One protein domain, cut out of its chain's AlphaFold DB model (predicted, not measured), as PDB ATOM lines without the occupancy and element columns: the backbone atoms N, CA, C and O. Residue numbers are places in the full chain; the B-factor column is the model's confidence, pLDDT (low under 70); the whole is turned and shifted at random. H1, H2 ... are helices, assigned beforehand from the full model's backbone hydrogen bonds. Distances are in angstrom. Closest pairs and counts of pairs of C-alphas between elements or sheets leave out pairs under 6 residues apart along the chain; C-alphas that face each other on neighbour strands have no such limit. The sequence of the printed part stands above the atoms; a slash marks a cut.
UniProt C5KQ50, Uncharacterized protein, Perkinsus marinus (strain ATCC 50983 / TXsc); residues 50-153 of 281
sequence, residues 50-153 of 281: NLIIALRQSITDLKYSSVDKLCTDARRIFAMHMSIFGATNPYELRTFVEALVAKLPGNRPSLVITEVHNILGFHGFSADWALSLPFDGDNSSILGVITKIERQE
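Overview. This is residues 50 to 153 of the 281 residues of an uncharacterized protein of Perkinsus marinus (strain ATCC 50983 / TXsc) (UniProt C5KQ50). Three helices, H1, H2 and H3, run alternately one way and the other, their centres making a triangle, and H4 and H5, crossing steeply, join them at the other end of the domain from where H1 begins. A long loop, residues 120 to 141, folds back from the end of H4 past H3 to the start of H5, which packs on the first residues of H2. The printed part has 104 residues with five named helices, in the order H1 to H5, and no named strand; the class is all helix. The whole is compact, with a radius of gyration of the C-alphas of 13.2 A and spans of 41 by 30 by 22 A.

Along the chain. H1 holds residues 50 to 61, from C-alpha 50 at (115.121, 106.595, 52.282), and is 16.2 A long from first to last C-alpha. H2, residues 67 to 85, is the longest helix, at 25.7 A; its C-alpha 67 is at (95.337, 86.373, 56.329). H3, residues 90 to 102, measures 17.9 A, and H4, residues 108 to 119, measures 16.3 A. H5, residues 142 to 153, measures 16.8 A and ends with C-alpha 153 at (84.281, 84.472, 58.577).

Arrangement. H2 and H3 are the hub, touching three helices each. H1 and H2 form a helical hairpin at a shallow tilt of 20 degrees; the closest C-alphas, of Ser 58 and Ile 77, are 6.9 A apart. H2 and H3, also a helical hairpin, only just touch, with 3 pairs of C-alphas within 8 A; the closest are those of Ala 74 and Leu 100, 7.3 A apart, and the tilt is a shallow 18 degrees. H1, with residue 59 alone, only just touches H3, with 3 pairs of C-alphas within 8 A; the C-alphas of Ile 59 and Ala 99, the closest, are 7.2 A apart, and the two run the same way at a shallow tilt of 25 degrees. H3 and H4 only just touch, with 3 such pairs, at a steep tilt of 53 degrees; the closest C-alphas are those of Val 101 and Pro 109, 5.4 A apart. H4 touches H5 at a steep tilt of 65 degrees, opposite ways, the closest C-alphas being those of Val 112 and Ile 146, 6.1 A apart. H2, with residues 67 to 71 alone, touches H5 at a shallow tilt of 13 degrees, opposite ways; the C-alphas of Cys 71 and Leu 143, the closest, are 6.4 A apart. H3 and H5 are near each other, while H1 is apart from H4 and H5, and H2 is apart from H4. In H1, H2, H3, H4 and H5 every O i to N i+4 pair is within hydrogen-bond range.

Size, cuts and confidence. The two C-alphas farthest apart, of Asn 50 and His 123, are 41.8 A from each other. The printed part has no cut. The links H1 to H2, H2 to H3 and H3 to H4 are tight, and the link H4 to H5, 22 residues, is long. The mean pLDDT of the printed part is 88.3, with residues 123 to 125 under 70.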
ATOM      1  N   ASN A  50     115.306 107.675  53.256       84.88
ATOM      2  CA  ASN A  50     115.121 106.595  52.282       84.88
ATOM      3  C   ASN A  50     114.393 105.400  52.907       84.88
ATOM      4  O   ASN A  50     113.538 104.787  52.269       84.88
ATOM      5  N   LEU A  51     114.694 105.090  54.172       85.00
ATOM      6  CA  LEU A  51     114.012 104.031  54.916       85.00
ATOM      7  C   LEU A  51     112.537 104.380  55.177       85.00
ATOM      8  O   LEU A  51     111.677 103.513  55.046       85.00
ATOM      9  N   ILE A  52     112.226 105.645  55.477       87.19
ATOM     10  CA  ILE A  52     110.842 106.126  55.622       87.19
ATOM     11  C   ILE A  52     110.085 106.010  54.291       87.19
ATOM     12  O   ILE A  52     108.941 105.552  54.279       87.19
ATOM     13  N   ILE A  53     110.710 106.382  53.170       87.94
ATOM     14  CA  ILE A  53     110.116 106.232  51.833       87.94
ATOM     15  C   ILE A  53     109.832 104.753  51.542       87.94
ATOM     16  O   ILE A  53     108.709 104.404  51.185       87.94
ATOM     17  N   ALA A  54     110.808 103.869  51.773       88.38
ATOM     18  CA  ALA A  54     110.652 102.429  51.575       88.38
ATOM     19  C   ALA A  54     109.563 101.815  52.477       88.38
ATOM     20  O   ALA A  54     108.824 100.924  52.046       88.38
ATOM     21  N   LEU A  55     109.423 102.305  53.713       89.56
ATOM     22  CA  LEU A  55     108.353 101.915  54.630       89.56
ATOM     23  C   LEU A  55     106.980 102.317  54.099       89.56
ATOM     24  O   LEU A  55     106.100 101.464  53.983       89.56
ATOM     25  N   ARG A  56     106.801 103.590  53.737       89.25
ATOM     26  CA  ARG A  56     105.538 104.099  53.182       89.25
ATOM     27  C   ARG A  56     105.159 103.365  51.896       89.25
ATOM     28  O   ARG A  56     103.996 102.996  51.725       89.25
ATOM     29  N   GLN A  57     106.139 103.082  51.039       90.50
ATOM     30  CA  GLN A  57     105.942 102.284  49.831       90.50
ATOM     31  C   GLN A  57     105.508 100.853  50.170       90.50
ATOM     32  O   GLN A  57     104.510 100.377  49.640       90.50
ATOM     33  N   SER A  58     106.165 100.197  51.132       92.81
ATOM     34  CA  SER A  58     105.789  98.844  51.568       92.81
ATOM     35  C   SER A  58     104.364  98.771  52.129       92.81
ATOM     36  O   SER A  58     103.662  97.795  51.882       92.81
ATOM     37  N   ILE A  59     103.914  99.795  52.862       90.69
ATOM     38  CA  ILE A  59     102.527  99.904  53.352       90.69
ATOM     39  C   ILE A  59     101.555 100.107  52.180       90.69
ATOM     40  O   ILE A  59     100.465  99.527  52.144       90.69
ATOM     41  N   THR A  60     101.944 100.922  51.200       90.19
ATOM     42  CA  THR A  60     101.134 101.209  50.008       90.19
ATOM     43  C   THR A  60     100.946  99.949  49.165       90.19
ATOM     44  O   THR A  60      99.807  99.602  48.843       90.19
ATOM     45  N   ASP A  61     102.027  99.210  48.925       91.69
ATOM     46  CA  ASP A  61     102.062  97.986  48.120       91.69
ATOM     47  C   ASP A  61     101.488  96.763  48.839       91.69
ATOM     48  O   ASP A  61     101.223  95.738  48.202       91.69
ATOM     49  N   LEU A  62     101.252  96.861  50.151       92.06
ATOM     50  CA  LEU A  62     100.607  95.806  50.915       92.06
ATOM     51  C   LEU A  62      99.206  95.537  50.349       92.06
ATOM     52  O   LEU A  62      98.336  96.420  50.325       92.06
ATOM     53  N   LYS A  63      98.995  94.296  49.907       91.31
ATOM     54  CA  LYS A  63      97.736  93.804  49.345       91.31
ATOM     55  C   LYS A  63      97.234  92.623  50.153       91.31
ATOM     56  O   LYS A  63      97.985  91.703  50.476       91.31
ATOM     57  N   TYR A  64      95.936  92.622  50.408       91.44
ATOM     58  CA  TYR A  64      95.279  91.467  50.986       91.44
ATOM     59  C   TYR A  64      95.196  90.335  49.957       91.44
ATOM     60  O   TYR A  64      94.730  90.536  48.836       91.44
ATOM     61  N   SER A  65      95.641  89.144  50.350       89.75
ATOM     62  CA  SER A  65      95.553  87.920  49.542       89.75
ATOM     63  C   SER A  65      95.058  86.755  50.395       89.75
ATOM     64  O   SER A  65      93.993  86.208  50.132       89.75
ATOM     65  N   SER A  66      95.776  86.450  51.471       91.38
ATOM     66  CA  SER A  66      95.313  85.619  52.581       91.38
ATOM     67  C   SER A  66      95.675  86.286  53.903       91.38
ATOM     68  O   SER A  66      96.550  87.157  53.941       91.38
ATOM     69  N   VAL A  67      95.017  85.869  54.988       92.44
ATOM     70  CA  VAL A  67      95.337  86.373  56.329       92.44
ATOM     71  C   VAL A  67      96.779  86.048  56.720       92.44
ATOM     72  O   VAL A  67      97.494  86.934  57.169       92.44
ATOM     73  N   ASP A  68      97.256  84.834  56.436       92.12
ATOM     74  CA  ASP A  68      98.613  84.413  56.801       92.12
ATOM     75  C   ASP A  68      99.683  85.218  56.060       92.12
ATOM     76  O   ASP A  68     100.674  85.653  56.657       92.12
ATOM     77  N   LYS A  69      99.468  85.468  54.762       92.88
ATOM     78  CA  LYS A  69     100.381  86.286  53.963       92.88
ATOM     79  C   LYS A  69     100.354  87.741  54.422       92.88
ATOM     80  O   LYS A  69     101.417  88.320  54.620       92.88
ATOM     81  N   LEU A  70      99.166  88.296  54.677       93.94
ATOM     82  CA  LEU A  70      99.027  89.645  55.222       93.94
ATOM     83  C   LEU A  70      99.756  89.781  56.562       93.94
ATOM     84  O   LEU A  70     100.532  90.713  56.723       93.94
ATOM     85  N   CYS A  71      99.545  88.864  57.509       93.88
ATOM     86  CA  CYS A  71     100.196  88.895  58.818       93.88
ATOM     87  C   CYS A  71     101.720  88.757  58.703       93.88
ATOM     88  O   CYS A  71     102.454  89.453  59.400       93.88
ATOM     89  N   THR A  72     102.209  87.902  57.802       94.44
ATOM     90  CA  THR A  72     103.650  87.744  57.546       94.44
ATOM     91  C   THR A  72     104.263  89.028  56.989       94.44
ATOM     92  O   THR A  72     105.267  89.520  57.513       94.44
ATOM     93  N   ASP A  73     103.629  89.622  55.977       95.06
ATOM     94  CA  ASP A  73     104.072  90.888  55.396       95.06
ATOM     95  C   ASP A  73     103.972  92.034  56.414       95.06
ATOM     96  O   ASP A  73     104.888  92.850  56.521       95.06
ATOM     97  N   ALA A  74     102.914  92.063  57.225       95.12
ATOM     98  CA  ALA A  74     102.709  93.053  58.272       95.12
ATOM     99  C   ALA A  74     103.797  92.983  59.353       95.12
ATOM    100  O   ALA A  74     104.322  94.026  59.732       95.12
ATOM    101  N   ARG A  75     104.211  91.785  59.794       95.25
ATOM    102  CA  ARG A  75     105.347  91.607  60.721       95.25
ATOM    103  C   ARG A  75     106.648  92.145  60.143       95.25
ATOM    104  O   ARG A  75     107.386  92.846  60.833       95.25
ATOM    105  N   ARG A  76     106.920  91.859  58.866       94.81
ATOM    106  CA  ARG A  76     108.109  92.371  58.166       94.81
ATOM    107  C   ARG A  76     108.112  93.901  58.122       94.81
ATOM    108  O   ARG A  76     109.134  94.522  58.405       94.81
ATOM    109  N   ILE A  77     106.976  94.508  57.779       94.62
ATOM    110  CA  ILE A  77     106.833  95.968  57.716       94.62
ATOM    111  C   ILE A  77     106.922  96.580  59.120       94.62
ATOM    112  O   ILE A  77     107.588  97.597  59.298       94.62
ATOM    113  N   PHE A  78     106.338  95.935  60.130       93.88
ATOM    114  CA  PHE A  78     106.412  96.373  61.520       93.88
ATOM    115  C   PHE A  78     107.842  96.333  62.071       93.88
ATOM    116  O   PHE A  78     108.273  97.280  62.722       93.88
ATOM    117  N   ALA A  79     108.626  95.300  61.753       91.69
ATOM    118  CA  ALA A  79     110.041  95.249  62.119       91.69
ATOM    119  C   ALA A  79     110.829  96.428  61.517       91.69
ATOM    120  O   ALA A  79     111.644  97.054  62.198       91.69
ATOM    121  N   MET A  80     110.538  96.787  60.261       90.62
ATOM    122  CA  MET A  80     111.117  97.973  59.625       90.62
ATOM    123  C   MET A  80     110.652  99.267  60.309       90.62
ATOM    124  O   MET A  80     111.489 100.115  60.617       90.62
ATOM    125  N   HIS A  81     109.361  99.398  60.627       91.00
ATOM    126  CA  HIS A  81     108.823 100.526  61.391       91.00
ATOM    127  C   HIS A  81     109.556 100.697  62.733       91.00
ATOM    128  O   HIS A  81     110.051 101.783  63.033       91.00
ATOM    129  N   MET A  82     109.701  99.614  63.501       90.81
ATOM    130  CA  MET A  82     110.403  99.612  64.788       90.81
ATOM    131  C   MET A  82     111.876 100.006  64.653       90.81
ATOM    132  O   MET A  82     112.384 100.736  65.497       90.81
ATOM    133  N   SER A  83     112.555  99.589  63.580       86.56
ATOM    134  CA  SER A  83     113.950  99.981  63.331       86.56
ATOM    135  C   SER A  83     114.122 101.475  63.021       86.56
ATOM    136  O   SER A  83     115.157 102.057  63.335       86.56
ATOM    137  N   ILE A  84     113.106 102.106  62.420       87.75
ATOM    138  CA  ILE A  84     113.148 103.515  62.014       87.75
ATOM    139  C   ILE A  84     112.707 104.407  63.175       87.75
ATOM    140  O   ILE A  84     113.410 105.348  63.546       87.75
ATOM    141  N   PHE A  85     111.533 104.146  63.746       86.19
ATOM    142  CA  PHE A  85     110.888 105.037  64.711       86.19
ATOM    143  C   PHE A  85     111.031 104.596  66.169       86.19
ATOM    144  O   PHE A  85     110.819 105.417  67.059       86.19
ATOM    145  N   GLY A  86     111.412 103.341  66.423       82.25
ATOM    146  CA  GLY A  86     111.399 102.762  67.764       82.25
ATOM    147  C   GLY A  86     109.982 102.568  68.316       82.25
ATOM    148  O   GLY A  86     108.984 102.794  67.633       82.25
ATOM    149  N   ALA A  87     109.895 102.165  69.587       76.31
ATOM    150  CA  ALA A  87     108.623 102.025  70.308       76.31
ATOM    151  C   ALA A  87     107.994 103.376  70.704       76.31
ATOM    152  O   ALA A  87     106.865 103.431  71.176       76.31
ATOM    153  N   THR A  88     108.743 104.469  70.559       72.69
ATOM    154  CA  THR A  88     108.453 105.764  71.186       72.69
ATOM    155  C   THR A  88     107.604 106.695  70.327       72.69
ATOM    156  O   THR A  88     107.258 107.777  70.794       72.69
ATOM    157  N   ASN A  89     107.273 106.322  69.085       81.38
ATOM    158  CA  ASN A  89     106.446 107.147  68.204       81.38
ATOM    159  C   ASN A  89     105.027 106.561  68.037       81.38
ATOM    160  O   ASN A  89     104.780 105.799  67.097       81.38
ATOM    161  N   PRO A  90     104.078 106.919  68.924       83.69
ATOM    162  CA  PRO A  90     102.712 106.401  68.870       83.69
ATOM    163  C   PRO A  90     101.937 106.877  67.633       83.69
ATOM    164  O   PRO A  90     101.020 106.190  67.191       83.69
ATOM    165  N   TYR A  91     102.291 108.024  67.046       85.69
ATOM    166  CA  TYR A  91     101.608 108.555  65.860       85.69
ATOM    167  C   TYR A  91     101.893 107.714  64.611       85.69
ATOM    168  O   TYR A  91     100.971 107.353  63.877       85.69
ATOM    169  N   GLU A  92     103.160 107.360  64.392       86.75
ATOM    170  CA  GLU A  92     103.562 106.493  63.276       86.75
ATOM    171  C   GLU A  92     103.012 105.075  63.464       86.75
ATOM    172  O   GLU A  92     102.455 104.498  62.527       86.75
ATOM    173  N   LEU A  93     103.045 104.559  64.700       87.88
ATOM    174  CA  LEU A  93     102.480 103.248  65.015       87.88
ATOM    175  C   LEU A  93     100.973 103.199  64.740       87.88
ATOM    176  O   LEU A  93     100.494 102.263  64.099       87.88
ATOM    177  N   ARG A  94     100.233 104.228  65.168       89.75
ATOM    178  CA  ARG A  94      98.795 104.357  64.900       89.75
ATOM    179  C   ARG A  94      98.524 104.347  63.404       89.75
ATOM    180  O   ARG A  94      97.726 103.542  62.935       89.75
ATOM    181  N   THR A  95      99.226 105.202  62.664       88.62
ATOM    182  CA  THR A  95      99.062 105.338  61.212       88.62
ATOM    183  C   THR A  95      99.328 104.012  60.506       88.62
ATOM    184  O   THR A  95      98.581 103.617  59.613       88.62
ATOM    185  N   PHE A  96     100.362 103.286  60.931       91.44
ATOM    186  CA  PHE A  96     100.686 101.970  60.398       91.44
ATOM    187  C   PHE A  96      99.583 100.936  60.672       91.44
ATOM    188  O   PHE A  96      99.152 100.251  59.743       91.44
ATOM    189  N   VAL A  97      99.104 100.834  61.916       92.94
ATOM    190  CA  VAL A  97      98.050  99.879  62.298       92.94
ATOM    191  C   VAL A  97      96.738 100.184  61.576       92.94
ATOM    192  O   VAL A  97      96.110  99.276  61.028       92.94
ATOM    193  N   GLU A  98      96.344 101.454  61.502       91.81
ATOM    194  CA  GLU A  98      95.153 101.883  60.764       91.81
ATOM    195  C   GLU A  98      95.273 101.566  59.270       91.81
ATOM    196  O   GLU A  98      94.344 101.011  58.679       91.81
ATOM    197  N   ALA A  99      96.429 101.853  58.661       92.06
ATOM    198  CA  ALA A  99      96.681 101.548  57.258       92.06
ATOM    199  C   ALA A  99      96.645 100.039  56.983       92.06
ATOM    200  O   ALA A  99      96.078  99.622  55.973       92.06
ATOM    201  N   LEU A 100      97.206  99.220  57.879       94.62
ATOM    202  CA  LEU A 100      97.161  97.760  57.797       94.62
ATOM    203  C   LEU A 100      95.721  97.244  57.850       94.62
ATOM    204  O   LEU A 100      95.304  96.479  56.980       94.62
ATOM    205  N   VAL A 101      94.951  97.674  58.850       93.81
ATOM    206  CA  VAL A 101      93.562  97.234  59.030       93.81
ATOM    207  C   VAL A 101      92.689  97.700  57.866       93.81
ATOM    208  O   VAL A 101      91.831  96.945  57.410       93.81
ATOM    209  N   ALA A 102      92.962  98.872  57.289       91.88
ATOM    210  CA  ALA A 102      92.294  99.354  56.081       91.88
ATOM    211  C   ALA A 102      92.557  98.493  54.828       91.88
ATOM    212  O   ALA A 102      91.788  98.582  53.869       91.88
ATOM    213  N   LYS A 103      93.593  97.636  54.811       92.56
ATOM    214  CA  LYS A 103      93.816  96.674  53.713       92.56
ATOM    215  C   LYS A 103      92.858  95.485  53.751       92.56
ATOM    216  O   LYS A 103      92.767  94.765  52.757       92.56
ATOM    217  N   LEU A 104      92.159  95.251  54.863       92.25
ATOM    218  CA  LEU A 104      91.248  94.116  54.991       92.25
ATOM    219  C   LEU A 104      89.979  94.317  54.140       92.25
ATOM    220  O   LEU A 104      89.402  95.405  54.128       92.25
ATOM    221  N   PRO A 105      89.488  93.271  53.453       90.75
ATOM    222  CA  PRO A 105      88.347  93.405  52.560       90.75
ATOM    223  C   PRO A 105      87.000  93.471  53.291       90.75
ATOM    224  O   PRO A 105      86.728  92.719  54.233       90.75
ATOM    225  N   GLY A 106      86.097  94.297  52.757       87.94
ATOM    226  CA  GLY A 106      84.697  94.371  53.177       87.94
ATOM    227  C   GLY A 106      84.505  95.079  54.518       87.94
ATOM    228  O   GLY A 106      84.992  96.185  54.726       87.94
ATOM    229  N   ASN A 107      83.748  94.455  55.421       89.56
ATOM    230  CA  ASN A 107      83.446  94.964  56.766       89.56
ATOM    231  C   ASN A 107      84.467  94.538  57.834       89.56
ATOM    232  O   ASN A 107      84.317  94.925  58.993       89.56
ATOM    233  N   ARG A 108      85.491  93.762  57.467       89.56
ATOM    234  CA  ARG A 108      86.527  93.282  58.390       89.56
ATOM    235  C   ARG A 108      87.262  94.386  59.152       89.56
ATOM    236  O   ARG A 108      87.449  94.188  60.346       89.56
ATOM    237  N   PRO A 109      87.608  95.549  58.554       92.19
ATOM    238  CA  PRO A 109      88.198  96.645  59.319       92.19
ATOM    239  C   PRO A 109      87.333  97.047  60.519       92.19
ATOM    240  O   PRO A 109      87.828  97.177  61.630       92.19
ATOM    241  N   SER A 110      86.017  97.169  60.318       89.69
ATOM    242  CA  SER A 110      85.080  97.505  61.394       89.69
ATOM    243  C   SER A 110      84.988  96.402  62.446       89.69
ATOM    244  O   SER A 110      84.951  96.718  63.628       89.69
ATOM    245  N   LEU A 111      84.984  95.129  62.033       90.81
ATOM    246  CA  LEU A 111      84.967  93.997  62.965       90.81
ATOM    247  C   LEU A 111      86.222  93.960  63.838       90.81
ATOM    248  O   LEU A 111      86.105  93.716  65.032       90.81
ATOM    249  N   VAL A 112      87.397  94.245  63.263       92.44
ATOM    250  CA  VAL A 112      88.659  94.328  64.018       92.44
ATOM    251  C   VAL A 112      88.534  95.394  65.091       92.44
ATOM    252  O   VAL A 112      88.765  95.105  66.255       92.44
ATOM    253  N   ILE A 113      88.095  96.594  64.715       90.69
ATOM    254  CA  ILE A 113      87.948  97.707  65.652       90.69
ATOM    255  C   ILE A 113      86.970  97.354  66.781       90.69
ATOM    256  O   ILE A 113      87.304  97.525  67.949       90.69
ATOM    257  N   THR A 114      85.798  96.804  66.447       88.69
ATOM    258  CA  THR A 114      84.810  96.369  67.444       88.69
ATOM    259  C   THR A 114      85.374  95.309  68.382       88.69
ATOM    260  O   THR A 114      85.164  95.392  69.587       88.69
ATOM    261  N   GLU A 115      86.116  94.335  67.861       90.25
ATOM    262  CA  GLU A 115      86.709  93.288  68.687       90.25
ATOM    263  C   GLU A 115      87.803  93.833  69.612       90.25
ATOM    264  O   GLU A 115      87.874  93.437  70.771       90.25
ATOM    265  N   VAL A 116      88.600  94.802  69.150       90.12
ATOM    266  CA  VAL A 116      89.543  95.525  70.013       90.12
ATOM    267  C   VAL A 116      88.806  96.237  71.151       90.12
ATOM    268  O   VAL A 116      89.210  96.114  72.307       90.12
ATOM    269  N   HIS A 117      87.701  96.938  70.865       87.94
ATOM    270  CA  HIS A 117      86.885  97.574  71.910       87.94
ATOM    271  C   HIS A 117      86.288  96.550  72.885       87.94
ATOM    272  O   HIS A 117      86.300  96.802  74.089       87.94
ATOM    273  N   ASN A 118      85.837  95.391  72.391       86.75
ATOM    274  CA  ASN A 118      85.302  94.305  73.219       86.75
ATOM    275  C   ASN A 118      86.356  93.743  74.183       86.75
ATOM    276  O   ASN A 118      86.068  93.579  75.365       86.75
ATOM    277  N   ILE A 119      87.574  93.472  73.697       87.00
ATOM    278  CA  ILE A 119      88.680  92.941  74.515       87.00
ATOM    279  C   ILE A 119      89.027  93.902  75.655       87.00
ATOM    280  O   ILE A 119      89.314  93.473  76.769       87.00
ATOM    281  N   LEU A 120      88.972  95.204  75.384       83.88
ATOM    282  CA  LEU A 120      89.315  96.249  76.348       83.88
ATOM    283  C   LEU A 120      88.149  96.638  77.264       83.88
ATOM    284  O   LEU A 120      88.310  97.497  78.128       83.88
ATOM    285  N   GLY A 121      86.970  96.037  77.076       78.81
ATOM    286  CA  GLY A 121      85.774  96.362  77.849       78.81
ATOM    287  C   GLY A 121      85.265  97.787  77.621       78.81
ATOM    288  O   GLY A 121      84.524  98.315  78.449       78.81
ATOM    289  N   PHE A 122      85.644  98.436  76.516       72.06
ATOM    290  CA  PHE A 122      85.198  99.793  76.235       72.06
ATOM    291  C   PHE A 122      83.708  99.803  75.875       72.06
ATOM    292  O   PHE A 122      83.276  99.188  74.906       72.06
ATOM    293  N   HIS A 123      82.908 100.555  76.636       57.09
ATOM    294  CA  HIS A 123      81.470 100.741  76.381       57.09
ATOM    295  C   HIS A 123      81.180 101.789  75.286       57.09
ATOM    296  O   HIS A 123      80.030 102.159  75.055       57.09
ATOM    297  N   GLY A 124      82.219 102.273  74.600       59.56
ATOM    298  CA  GLY A 124      82.139 103.271  73.537       59.56
ATOM    299  C   GLY A 124      83.353 103.222  72.607       59.56
ATOM    300  O   GLY A 124      84.367 102.594  72.908       59.56
ATOM    301  N   PHE A 125      83.249 103.888  71.455       63.38
ATOM    302  CA  PHE A 125      84.331 103.945  70.472       63.38
ATOM    303  C   PHE A 125      85.497 104.796  70.997       63.38
ATOM    304  O   PHE A 125      85.379 106.013  71.125       63.38
ATOM    305  N   SER A 126      86.638 104.161  71.252       71.75
ATOM    306  CA  SER A 126      87.922 104.843  71.446       71.75
ATOM    307  C   SER A 126      88.611 105.092  70.102       71.75
ATOM    308  O   SER A 126      88.824 104.153  69.332       71.75
ATOM    309  N   ALA A 127      89.003 106.345  69.849       72.25
ATOM    310  CA  ALA A 127      89.813 106.734  68.689       72.25
ATOM    311  C   ALA A 127      91.249 106.177  68.744       72.25
ATOM    312  O   ALA A 127      91.926 106.125  67.721       72.25
ATOM    313  N   ASP A 128      91.687 105.712  69.915       81.69
ATOM    314  CA  ASP A 128      93.043 105.213  70.157       81.69
ATOM    315  C   ASP A 128      93.126 103.677  70.115       81.69
ATOM    316  O   ASP A 128      94.127 103.087  70.526       81.69
ATOM    317  N   TRP A 129      92.091 103.010  69.589       86.81
ATOM    318  CA  TRP A 129      92.013 101.544  69.488       86.81
ATOM    319  C   TRP A 129      93.267 100.928  68.840       86.81
ATOM    320  O   TRP A 129      93.747  99.891  69.287       86.81
ATOM    321  N   ALA A 130      93.848 101.605  67.844       88.75
ATOM    322  CA  ALA A 130      95.024 101.155  67.096       88.75
ATOM    323  C   ALA A 130      96.302 101.040  67.947       88.75
ATOM    324  O   ALA A 130      97.246 100.363  67.548       88.75
ATOM    325  N   LEU A 131      96.337 101.697  69.108       90.12
ATOM    326  CA  LEU A 131      97.444 101.649  70.067       90.12
ATOM    327  C   LEU A 131      97.097 100.868  71.334       90.12
ATOM    328  O   LEU A 131      97.939 100.715  72.213       90.12
ATOM    329  N   SER A 132      95.848 100.427  71.460       88.62
ATOM    330  CA  SER A 132      95.337  99.906  72.724       88.62
ATOM    331  C   SER A 132      95.714  98.445  72.976       88.62
ATOM    332  O   SER A 132      95.603  97.974  74.103       88.62
ATOM    333  N   LEU A 133      96.163  97.731  71.941       91.00
ATOM    334  CA  LEU A 133      96.641  96.354  72.029       91.00
ATOM    335  C   LEU A 133      98.054  96.243  71.449       91.00
ATOM    336  O   LEU A 133      98.412  97.014  70.551       91.00
ATOM    337  N   PRO A 134      98.851  95.259  71.903       92.31
ATOM    338  CA  PRO A 134     100.102  94.911  71.248       92.31
ATOM    339  C   PRO A 134      99.883  94.623  69.761       92.31
ATOM    340  O   PRO A 134      98.853  94.077  69.360       92.31
ATOM    341  N   PHE A 135     100.867  94.957  68.927       92.88
ATOM    342  CA  PHE A 135     100.762  94.711  67.489       92.88
ATOM    343  C   PHE A 135     100.664  93.210  67.162       92.88
ATOM    344  O   PHE A 135      99.822  92.799  66.364       92.88
ATOM    345  N   ASP A 136     101.503  92.395  67.801       91.50
ATOM    346  CA  ASP A 136     101.631  90.951  67.580       91.50
ATOM    347  C   ASP A 136     102.055  90.253  68.886       91.50
ATOM    348  O   ASP A 136     102.564  90.914  69.794       91.50
ATOM    349  N   GLY A 137     101.868  88.933  68.974       84.06
ATOM    350  CA  GLY A 137     102.361  88.105  70.086       84.06
ATOM    351  C   GLY A 137     101.355  87.087  70.623       84.06
ATOM    352  O   GLY A 137     101.722  85.941  70.870       84.06
ATOM    353  N   ASP A 138     100.087  87.466  70.757       87.81
ATOM    354  CA  ASP A 138      99.022  86.592  71.258       87.81
ATOM    355  C   ASP A 138      97.685  86.810  70.523       87.81
ATOM    356  O   ASP A 138      97.580  87.601  69.581       87.81
ATOM    357  N   ASN A 139      96.640  86.095  70.945       84.88
ATOM    358  CA  ASN A 139      95.296  86.227  70.371       84.88
ATOM    359  C   ASN A 139      94.624  87.577  70.686       84.88
ATOM    360  O   ASN A 139      93.655  87.931  70.015       84.88
ATOM    361  N   SER A 140      95.140  88.311  71.674       87.69
ATOM    362  CA  SER A 140      94.683  89.642  72.080       87.69
ATOM    363  C   SER A 140      95.533  90.760  71.464       87.69
ATOM    364  O   SER A 140      95.391  91.919  71.837       87.69
ATOM    365  N   SER A 141      96.401  90.437  70.505       94.19
ATOM    366  CA  SER A 141      97.136  91.403  69.691       94.19
ATOM    367  C   SER A 141      96.335  91.821  68.457       94.19
ATOM    368  O   SER A 141      95.393  91.134  68.055       94.19
ATOM    369  N   ILE A 142      96.732  92.907  67.789       95.00
ATOM    370  CA  ILE A 142      96.099  93.344  66.534       95.00
ATOM    371  C   ILE A 142      96.112  92.218  65.489       95.00
ATOM    372  O   ILE A 142      95.072  91.909  64.902       95.00
ATOM    373  N   LEU A 143      97.255  91.553  65.271       95.38
ATOM    374  CA  LEU A 143      97.326  90.424  64.333       95.38
ATOM    375  C   LEU A 143      96.523  89.204  64.814       95.38
ATOM    376  O   LEU A 143      95.930  88.497  63.990       95.38
ATOM    377  N   GLY A 144      96.454  88.976  66.127       93.25
ATOM    378  CA  GLY A 144      95.609  87.949  66.739       93.25
ATOM    379  C   GLY A 144      94.125  88.169  66.443       93.25
ATOM    380  O   GLY A 144      93.446  87.267  65.947       93.25
ATOM    381  N   VAL A 145      93.645  89.399  66.636       94.81
ATOM    382  CA  VAL A 145      92.267  89.814  66.347       94.81
ATOM    383  C   VAL A 145      91.937  89.662  64.861       94.81
ATOM    384  O   VAL A 145      90.901  89.089  64.516       94.81
ATOM    385  N   ILE A 146      92.831  90.099  63.967       94.75
ATOM    386  CA  ILE A 146      92.661  89.924  62.514       94.75
ATOM    387  C   ILE A 146      92.512  88.436  62.168       94.75
ATOM    388  O   ILE A 146      91.595  88.049  61.440       94.75
ATOM    389  N   THR A 147      93.373  87.587  62.731       93.75
ATOM    390  CA  THR A 147      93.347  86.137  62.491       93.75
ATOM    391  C   THR A 147      92.060  85.500  63.015       93.75
ATOM    392  O   THR A 147      91.461  84.661  62.339       93.75
ATOM    393  N   LYS A 148      91.596  85.914  64.200       92.44
ATOM    394  CA  LYS A 148      90.345  85.442  64.807       92.44
ATOM    395  C   LYS A 148      89.139  85.743  63.917       92.44
ATOM    396  O   LYS A 148      88.357  84.838  63.632       92.44
ATOM    397  N   ILE A 149      89.020  86.983  63.446       92.06
ATOM    398  CA  ILE A 149      87.906  87.417  62.591       92.06
ATOM    399  C   ILE A 149      87.900  86.653  61.270       92.06
ATOM    400  O   ILE A 149      86.848  86.202  60.823       92.06
ATOM    401  N   GLU A 150      89.064  86.440  60.658       89.81
ATOM    402  CA  GLU A 150      89.141  85.687  59.403       89.81
ATOM    403  C   GLU A 150      88.742  84.221  59.571       89.81
ATOM    404  O   GLU A 150      88.035  83.676  58.725       89.81
ATOM    405  N   ARG A 151      89.126  83.587  60.684       86.19
ATOM    406  CA  ARG A 151      88.691  82.218  60.997       86.19
ATOM    407  C   ARG A 151      87.182  82.136  61.223       86.19
ATOM    408  O   ARG A 151      86.552  81.197  60.742       86.19
ATOM    409  N   GLN A 152      86.594  83.118  61.907       85.94
ATOM    410  CA  GLN A 152      85.144  83.192  62.108       85.94
ATOM    411  C   GLN A 152      84.399  83.370  60.778       85.94
ATOM    412  O   GLN A 152      83.442  82.649  60.509       85.94
ATOM    413  N   GLU A 153      84.865  84.264  59.908       82.88
ATOM    414  CA  GLU A 153      84.281  84.472  58.577       82.88
ATOM    415  C   GLU A 153      84.414  83.230  57.684       82.88
ATOM    416  O   GLU A 153      83.469  82.866  56.979       82.88
TER     417      GLU A 153